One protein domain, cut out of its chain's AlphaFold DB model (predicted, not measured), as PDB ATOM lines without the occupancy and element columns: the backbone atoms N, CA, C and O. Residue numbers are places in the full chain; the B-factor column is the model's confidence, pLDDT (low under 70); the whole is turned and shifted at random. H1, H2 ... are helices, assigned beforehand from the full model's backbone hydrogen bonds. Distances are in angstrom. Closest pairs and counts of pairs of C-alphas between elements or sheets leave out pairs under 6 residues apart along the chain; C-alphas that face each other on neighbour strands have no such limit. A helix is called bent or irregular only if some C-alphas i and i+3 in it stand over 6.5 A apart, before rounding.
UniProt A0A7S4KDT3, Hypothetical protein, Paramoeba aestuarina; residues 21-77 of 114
ATOM      1  N   GLU A  21      22.091 -43.606 -28.827       85.44
ATOM      2  CA  GLU A  21      23.514 -43.748 -29.116       85.44
ATOM      3  C   GLU A  21      23.769 -44.601 -30.370       85.44
ATOM      4  O   GLU A  21      24.609 -44.252 -31.200       85.44
ATOM      5  N   GLU A  22      23.045 -45.711 -30.545       85.50
ATOM      6  CA  GLU A  22      23.152 -46.550 -31.742       85.50
ATOM      7  C   GLU A  22      22.751 -45.781 -33.005       85.50
ATOM      8  O   GLU A  22      23.415 -45.888 -34.039       85.50
ATOM      9  N   LEU A  23      21.692 -44.977 -32.908       86.00
ATOM     10  CA  LEU A  23      21.190 -44.168 -34.013       86.00
ATOM     11  C   LEU A  23      22.093 -42.969 -34.301       86.00
ATOM     12  O   LEU A  23      22.400 -42.718 -35.462       86.00
ATOM     13  N   GLY A  24      22.616 -42.305 -33.271       88.38
ATOM     14  CA  GLY A  24      23.582 -41.218 -33.419       88.38
ATOM     15  C   GLY A  24      24.903 -41.684 -34.038       88.38
ATOM     16  O   GLY A  24      25.474 -40.995 -34.887       88.38
ATOM     17  N   ARG A  25      25.374 -42.892 -33.694       89.00
ATOM     18  CA  ARG A  25      26.530 -43.512 -34.366       89.00
ATOM     19  C   ARG A  25      26.241 -43.791 -35.843       89.00
ATOM     20  O   ARG A  25      27.110 -43.539 -36.673       89.00
ATOM     21  N   LEU A  26      25.045 -44.287 -36.182       88.62
ATOM     22  CA  LEU A  26      24.645 -44.508 -37.577       88.62
ATOM     23  C   LEU A  26      24.579 -43.191 -38.358       88.62
ATOM     24  O   LEU A  26      25.092 -43.115 -39.470       88.62
ATOM     25  N   GLU A  27      23.967 -42.159 -37.787       89.81
ATOM     26  CA  GLU A  27      23.849 -40.847 -38.419       89.81
ATOM     27  C   GLU A  27      25.226 -40.231 -38.683       89.81
ATOM     28  O   GLU A  27      25.501 -39.778 -39.796       89.81
ATOM     29  N   SER A  28      26.125 -40.303 -37.698       91.62
ATOM     30  CA  SER A  28      27.514 -39.857 -37.850       91.62
ATOM     31  C   SER A  28      28.212 -40.603 -38.989       91.62
ATOM     32  O   SER A  28      28.832 -39.983 -39.849       91.62
ATOM     33  N   LEU A  29      28.034 -41.926 -39.059       91.88
ATOM     34  CA  LEU A  29      28.599 -42.758 -40.119       91.88
ATOM     35  C   LEU A  29      28.107 -42.339 -41.511       91.88
ATOM     36  O   LEU A  29      28.898 -42.224 -42.444       91.88
ATOM     37  N   LEU A  30      26.801 -42.105 -41.660       91.06
ATOM     38  CA  LEU A  30      26.205 -41.677 -42.927       91.06
ATOM     39  C   LEU A  30      26.736 -40.307 -43.357       91.06
ATOM     40  O   LEU A  30      27.094 -40.129 -44.523       91.06
ATOM     41  N   LYS A  31      26.856 -39.372 -42.411       94.31
ATOM     42  CA  LYS A  31      27.408 -38.036 -42.656       94.31
ATOM     43  C   LYS A  31      28.885 -38.081 -43.053       94.31
ATOM     44  O   LYS A  31      29.303 -37.343 -43.949       94.31
ATOM     45  N   ASP A  32      29.663 -38.969 -42.444       93.75
ATOM     46  CA  ASP A  32      31.070 -39.185 -42.789       93.75
ATOM     47  C   ASP A  32      31.222 -39.752 -44.206       93.75
ATOM     48  O   ASP A  32      32.090 -39.315 -44.966       93.75
ATOM     49  N   ILE A  33      30.362 -40.700 -44.598       93.75
ATOM     50  CA  ILE A  33      30.352 -41.273 -45.955       93.75
ATOM     51  C   ILE A  33      29.972 -40.212 -46.988       93.75
ATOM     52  O   ILE A  33      30.622 -40.115 -48.032       93.75
ATOM     53  N   GLU A  34      28.938 -39.419 -46.707       94.44
ATOM     54  CA  GLU A  34      28.517 -38.328 -47.581       94.44
ATOM     55  C   GLU A  34      29.646 -37.310 -47.755       94.44
ATOM     56  O   GLU A  34      30.016 -36.987 -48.885       94.44
ATOM     57  N   SER A  35      30.256 -36.877 -46.649       95.81
ATOM     58  CA  SER A  35      31.379 -35.935 -46.659       95.81
ATOM     59  C   SER A  35      32.555 -36.480 -47.469       95.81
ATOM     60  O   SER A  35      33.078 -35.792 -48.343       95.81
ATOM     61  N   TRP A  36      32.920 -37.749 -47.257       95.25
ATOM     62  CA  TRP A  36      33.956 -38.426 -48.036       95.25
ATOM     63  C   TRP A  36      33.644 -38.431 -49.537       95.25
ATOM     64  O   TRP A  36      34.521 -38.119 -50.344       95.25
ATOM     65  N   TYR A  37      32.409 -38.757 -49.925       94.94
ATOM     66  CA  TYR A  37      32.016 -38.789 -51.331       94.94
ATOM     67  C   TYR A  37      32.060 -37.395 -51.962       94.94
ATOM     68  O   TYR A  37      32.587 -37.247 -53.066       94.94
ATOM     69  N   GLN A  38      31.575 -36.366 -51.262       94.94
ATOM     70  CA  GLN A  38      31.647 -34.983 -51.744       94.94
ATOM     71  C   GLN A  38      33.097 -34.523 -51.912       94.94
ATOM     72  O   GLN A  38      33.437 -33.977 -52.962       94.94
ATOM     73  N   SER A  39      33.978 -34.813 -50.949       94.06
ATOM     74  CA  SER A  39      35.410 -34.524 -51.082       94.06
ATOM     75  C   SER A  39      36.015 -35.233 -52.293       94.06
ATOM     76  O   SER A  39      36.659 -34.592 -53.116       94.06
ATOM     77  N   LYS A  40      35.745 -36.531 -52.478       93.62
ATOM     78  CA  LYS A  40      36.266 -37.284 -53.630       93.62
ATOM     79  C   LYS A  40      35.728 -36.777 -54.962       93.62
ATOM     80  O   LYS A  40      36.448 -36.805 -55.955       93.62
ATOM     81  N   LYS A  41      34.485 -36.301 -54.993       92.50
ATOM     82  CA  LYS A  41      33.886 -35.680 -56.175       92.50
ATOM     83  C   LYS A  41      34.575 -34.361 -56.525       92.50
ATOM     84  O   LYS A  41      34.826 -34.125 -57.703       92.50
ATOM     85  N   ILE A  42      34.900 -33.536 -55.528       93.31
ATOM     86  CA  ILE A  42      35.679 -32.303 -55.717       93.31
ATOM     87  C   ILE A  42      37.081 -32.646 -56.225       93.31
ATOM     88  O   ILE A  42      37.489 -32.105 -57.250       93.31
ATOM     89  N   ASP A  43      37.769 -33.597 -55.581       90.62
ATOM     90  CA  ASP A  43      39.103 -34.044 -56.000       90.62
ATOM     91  C   ASP A  43      39.090 -34.521 -57.464       90.62
ATOM     92  O   ASP A  43      39.958 -34.159 -58.253       90.62
ATOM     93  N   ASN A  44      38.073 -35.300 -57.846       88.06
ATOM     94  CA  ASN A  44      37.912 -35.822 -59.203       88.06
ATOM     95  C   ASN A  44      37.558 -34.726 -60.224       88.06
ATOM     96  O   ASN A  44      37.846 -34.882 -61.404       88.06
ATOM     97  N   ALA A  45      36.922 -33.629 -59.801       88.00
ATOM     98  CA  ALA A  45      36.560 -32.519 -60.684       88.00
ATOM     99  C   ALA A  45      37.758 -31.625 -61.039       88.00
ATOM    100  O   ALA A  45      37.796 -31.064 -62.131       88.00
ATOM    101  N   VAL A  46      38.734 -31.498 -60.135       92.00
ATOM    102  CA  VAL A  46      39.964 -30.712 -60.355       92.00
ATOM    103  C   VAL A  46      41.116 -31.549 -60.917       92.00
ATOM    104  O   VAL A  46      42.229 -31.054 -61.102       92.00
ATOM    105  N   GLN A  47      40.865 -32.832 -61.171       89.94
ATOM    106  CA  GLN A  47      41.866 -33.779 -61.623       89.94
ATOM    107  C   GLN A  47      42.238 -33.565 -63.099       89.94
ATOM    108  O   GLN A  47      41.395 -33.257 -63.940       89.94
ATOM    109  N   GLN A  48      43.517 -33.761 -63.431       89.19
ATOM    110  CA  GLN A  48      43.979 -33.715 -64.819       89.19
ATOM    111  C   GLN A  48      43.441 -34.900 -65.636       89.19
ATOM    112  O   GLN A  48      43.385 -36.021 -65.140       89.19
ATOM    113  N   LEU A  49      43.139 -34.666 -66.917       84.69
ATOM    114  CA  LEU A  49      42.577 -35.657 -67.852       84.69
ATOM    115  C   LEU A  49      43.384 -36.961 -67.966       84.69
ATOM    116  O   LEU A  49      42.804 -38.018 -68.188       84.69
ATOM    117  N   CYS A  50      44.710 -36.888 -67.834       86.94
ATOM    118  CA  CYS A  50      45.600 -38.045 -67.968       86.94
ATOM    119  C   CYS A  50      45.777 -38.831 -66.662       86.94
ATOM    120  O   CYS A  50      46.475 -39.842 -66.651       86.94
ATOM    121  N   ALA A  51      45.219 -38.346 -65.552       86.19
ATOM    122  CA  ALA A  51      45.347 -39.003 -64.265       86.19
ATOM    123  C   ALA A  51      44.237 -40.043 -64.071       86.19
ATOM    124  O   ALA A  51      43.104 -39.881 -64.521       86.19
ATOM    125  N   ASP A  52      44.576 -41.114 -63.360       85.31
ATOM    126  CA  ASP A  52      43.643 -42.177 -63.010       85.31
ATOM    127  C   ASP A  52      42.440 -41.647 -62.216       85.31
ATOM    128  O   ASP A  52      42.655 -41.037 -61.168       85.31
ATOM    129  N   PRO A  53      41.187 -41.933 -62.614       84.69
ATOM    130  CA  PRO A  53      40.012 -41.390 -61.938       84.69
ATOM    131  C   PRO A  53      40.000 -41.766 -60.456       84.69
ATOM    132  O   PRO A  53      40.223 -42.922 -60.088       84.69
ATOM    133  N   ILE A  54      39.723 -40.789 -59.597       86.12
ATOM    134  CA  ILE A  54      39.715 -40.964 -58.139       86.12
ATOM    135  C   ILE A  54      38.508 -41.801 -57.694       86.12
ATOM    136  O   ILE A  54      38.612 -42.649 -56.801       86.12
ATOM    137  N   LEU A  55      37.360 -41.601 -58.344       88.19
ATOM    138  CA  LEU A  55      36.129 -42.350 -58.093       88.19
ATOM    139  C   LEU A  55      36.020 -43.566 -59.021       88.19
ATOM    140  O   LEU A  55      35.245 -43.575 -59.973       88.19
ATOM    141  N   LYS A  56      36.792 -44.617 -58.723       92.00
ATOM    142  CA  LYS A  56      36.663 -45.918 -59.403       92.00
ATOM    143  C   LYS A  56      35.557 -46.782 -58.774       92.00
ATOM    144  O   LYS A  56      35.353 -46.697 -57.554       92.00
ATOM    145  N   PRO A  57      34.875 -47.650 -59.546       90.56
ATOM    146  CA  PRO A  57      33.868 -48.576 -59.018       90.56
ATOM    147  C   PRO A  57      34.370 -49.430 -57.844       90.56
ATOM    148  O   PRO A  57      33.631 -49.679 -56.890       90.56
ATOM    149  N   GLU A  58      35.640 -49.833 -57.859       92.81
ATOM    150  CA  GLU A  58      36.271 -50.629 -56.804       92.81
ATOM    151  C   GLU A  58      36.405 -49.828 -55.506       92.81
ATOM    152  O   GLU A  58      36.159 -50.355 -54.421       92.81
ATOM    153  N   THR A  59      36.747 -48.540 -55.607       90.69
ATOM    154  CA  THR A  59      36.841 -47.629 -54.458       90.69
ATOM    155  C   THR A  59      35.472 -47.428 -53.815       90.69
ATOM    156  O   THR A  59      35.361 -47.489 -52.590       90.69
ATOM    157  N   LEU A  60      34.425 -47.248 -54.627       91.00
ATOM    158  CA  LEU A  60      33.043 -47.134 -54.149       91.00
ATOM    159  C   LEU A  60      32.569 -48.433 -53.494       91.00
ATOM    160  O   LEU A  60      32.021 -48.409 -52.396       91.00
ATOM    161  N   THR A  61      32.841 -49.574 -54.127       91.81
ATOM    162  CA  THR A  61      32.460 -50.896 -53.611       91.81
ATOM    163  C   THR A  61      33.173 -51.210 -52.301       91.81
ATOM    164  O   THR A  61      32.553 -51.705 -51.360       91.81
ATOM    165  N   ARG A  62      34.472 -50.899 -52.200       92.38
ATOM    166  CA  ARG A  62      35.229 -51.036 -50.953       92.38
ATOM    167  C   ARG A  62      34.625 -50.157 -49.866       92.38
ATOM    168  O   ARG A  62      34.376 -50.656 -48.772       92.38
ATOM    169  N   LYS A  63      34.335 -48.889 -50.183       92.19
ATOM    170  CA  LYS A  63      33.730 -47.976 -49.214       92.19
ATOM    171  C   LYS A  63      32.361 -48.470 -48.761       92.19
ATOM    172  O   LYS A  63      32.098 -48.428 -47.575       92.19
ATOM    173  N   LEU A  64      31.531 -49.012 -49.650       90.25
ATOM    174  CA  LEU A  64      30.248 -49.618 -49.283       90.25
ATOM    175  C   LEU A  64      30.429 -50.799 -48.315       90.25
ATOM    176  O   LEU A  64      29.799 -50.826 -47.259       90.25
ATOM    177  N   LYS A  65      31.332 -51.735 -48.632       91.31
ATOM    178  CA  LYS A  65      31.599 -52.927 -47.806       91.31
ATOM    179  C   LYS A  65      32.112 -52.591 -46.405       91.31
ATOM    180  O   LYS A  65      31.748 -53.269 -45.447       91.31
ATOM    181  N   GLU A  66      32.937 -51.551 -46.268       90.50
ATOM    182  CA  GLU A  66      33.409 -51.074 -44.957       90.50
ATOM    183  C   GLU A  66      32.242 -50.704 -44.027       90.50
ATOM    184  O   GLU A  66      32.313 -50.924 -42.820       90.50
ATOM    185  N   GLN A  67      31.162 -50.167 -44.594       89.06
ATOM    186  CA  GLN A  67      30.037 -49.596 -43.848       89.06
ATOM    187  C   GLN A  67      28.896 -50.596 -43.679       89.06
ATOM    188  O   GLN A  67      28.176 -50.572 -42.678       89.06
ATOM    189  N   GLU A  68      28.773 -51.525 -44.627       88.38
ATOM    190  CA  GLU A  68      27.768 -52.580 -44.635       88.38
ATOM    191  C   GLU A  68      27.766 -53.377 -43.330       88.38
ATOM    192  O   GLU A  68      26.697 -53.672 -42.807       88.38
ATOM    193  N   ARG A  69      28.937 -53.664 -42.743       84.50
ATOM    194  CA  ARG A  69      29.023 -54.384 -41.462       84.50
ATOM    195  C   ARG A  69      28.311 -53.634 -40.335       84.50
ATOM    196  O   ARG A  69      27.524 -54.234 -39.608       84.50
ATOM    197  N   THR A  70      28.579 -52.341 -40.189       82.56
ATOM    198  CA  THR A  70      28.006 -51.514 -39.119       82.56
ATOM    199  C   THR A  70      26.499 -51.358 -39.297       82.56
ATOM    200  O   THR A  70      25.741 -51.569 -38.351       82.56
ATOM    201  N   ILE A  71      26.060 -51.083 -40.527       85.50
ATOM    202  CA  ILE A  71      24.641 -50.927 -40.866       85.50
ATOM    203  C   ILE A  71      23.896 -52.253 -40.663       85.50
ATOM    204  O   ILE A  71      22.854 -52.296 -40.013       85.50
ATOM    205  N   THR A  72      24.454 -53.358 -41.156       84.62
ATOM    206  CA  THR A  72      23.840 -54.687 -41.054       84.62
ATOM    207  C   THR A  72      23.724 -55.149 -39.607       84.62
ATOM    208  O   THR A  72      22.703 -55.725 -39.239       84.62
ATOM    209  N   ASN A  73      24.732 -54.884 -38.770       82.38
ATOM    210  CA  ASN A  73      24.680 -55.218 -37.347       82.38
ATOM    211  C   ASN A  73      23.527 -54.506 -36.634       82.38
ATOM    212  O   ASN A  73      22.850 -55.119 -35.811       82.38
ATOM    213  N   LEU A  74      23.289 -53.238 -36.970       81.25
ATOM    214  CA  LEU A  74      22.176 -52.486 -36.411       81.25
ATOM    215  C   LEU A  74      20.835 -53.033 -36.918       81.25
ATOM    216  O   LEU A  74      19.968 -53.354 -36.114       81.25
ATOM    217  N   LEU A  75      20.683 -53.215 -38.233       76.62
ATOM    218  CA  LEU A  75      19.433 -53.682 -38.844       76.62
ATOM    219  C   LEU A  75      19.045 -55.111 -38.437       76.62
ATOM    220  O   LEU A  75      17.861 -55.436 -38.383       76.62
ATOM    221  N   ARG A  76      20.024 -55.981 -38.161       79.69
ATOM    222  CA  ARG A  76      19.788 -57.373 -37.742       79.69
ATOM    223  C   ARG A  76      19.609 -57.537 -36.236       79.69
ATOM    224  O   ARG A  76      19.427 -58.668 -35.781       79.69
ATOM    225  N   LYS A  77      19.678 -56.456 -35.455       76.50
ATOM    226  CA  LYS A  77      19.492 -56.534 -34.007       76.50
ATOM    227  C   LYS A  77      18.093 -57.099 -33.711       76.50
ATOM    228  O   LYS A  77      17.101 -56.538 -34.178       76.50
TER     229      LYS A  77
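AT A GLANCE: This is residues 21 to 77 of the 114 residues of the protein "Hypothetical protein" of Paramoeba aestuarina (UniProt A0A7S4KDT3). This is a long helical hairpin: two helices, H1 and H2, lie side by side and run opposite ways, and a long loop joins them at one end, its residues 46 to 51 sticking out beyond the pair. H1 is the longer arm, and H2, the arm that folds back, has a kink near residue 69. The printed part has 57 residues with two named helices, H1 then H2, and no named strand; its class is all helix. It is loose, with a radius of gyration of the C-alphas of 14.2 A, and its C-alphas span 47 by 19 by 8 A, a rod.

IN THESE COORDINATES: Find C-alpha 21 at (23.514, -43.748, -29.116); from there H1, residues 21 to 45, runs 36.0 A to C-alpha 45 at (36.560, -32.519, -60.684). Go on through the link to Pro 57, where H2, residues 57 to 75, begins; it runs 25.3 A to C-alpha 75 at (19.433, -53.682, -38.844). H2 is irregular, but only just: C-alphas 66 and 69 are 6.51 A apart.

HOW THE PARTS SIT: H1 and H2 form a helical hairpin, at a shallow tilt of 9 degrees, opposite ways. They touch, with residues 22 to 29 of H1 and residues 67 to 74 of H2 alone; look at the closest C-alphas, those of Leu 26 and Ile 71, 7.2 A apart. The two centres are 12.2 A apart. In H1 every O i to N i+4 pair is within hydrogen-bond range; in H2, 12 of 15 are.

THE WHOLE: The two C-alphas farthest apart, those of Cys 50 and Lys 77, are 46.7 A from each other. The C-alphas of Glu 21 and Lys 77, the first and last printed, are 14.3 A apart. The link from H1 to H2, 11 residues, is long, and its residues 46 to 51 stand free. The printed part has no cut. The mean pLDDT of the printed part is 89.0, and no printed residue is under 70 in this model.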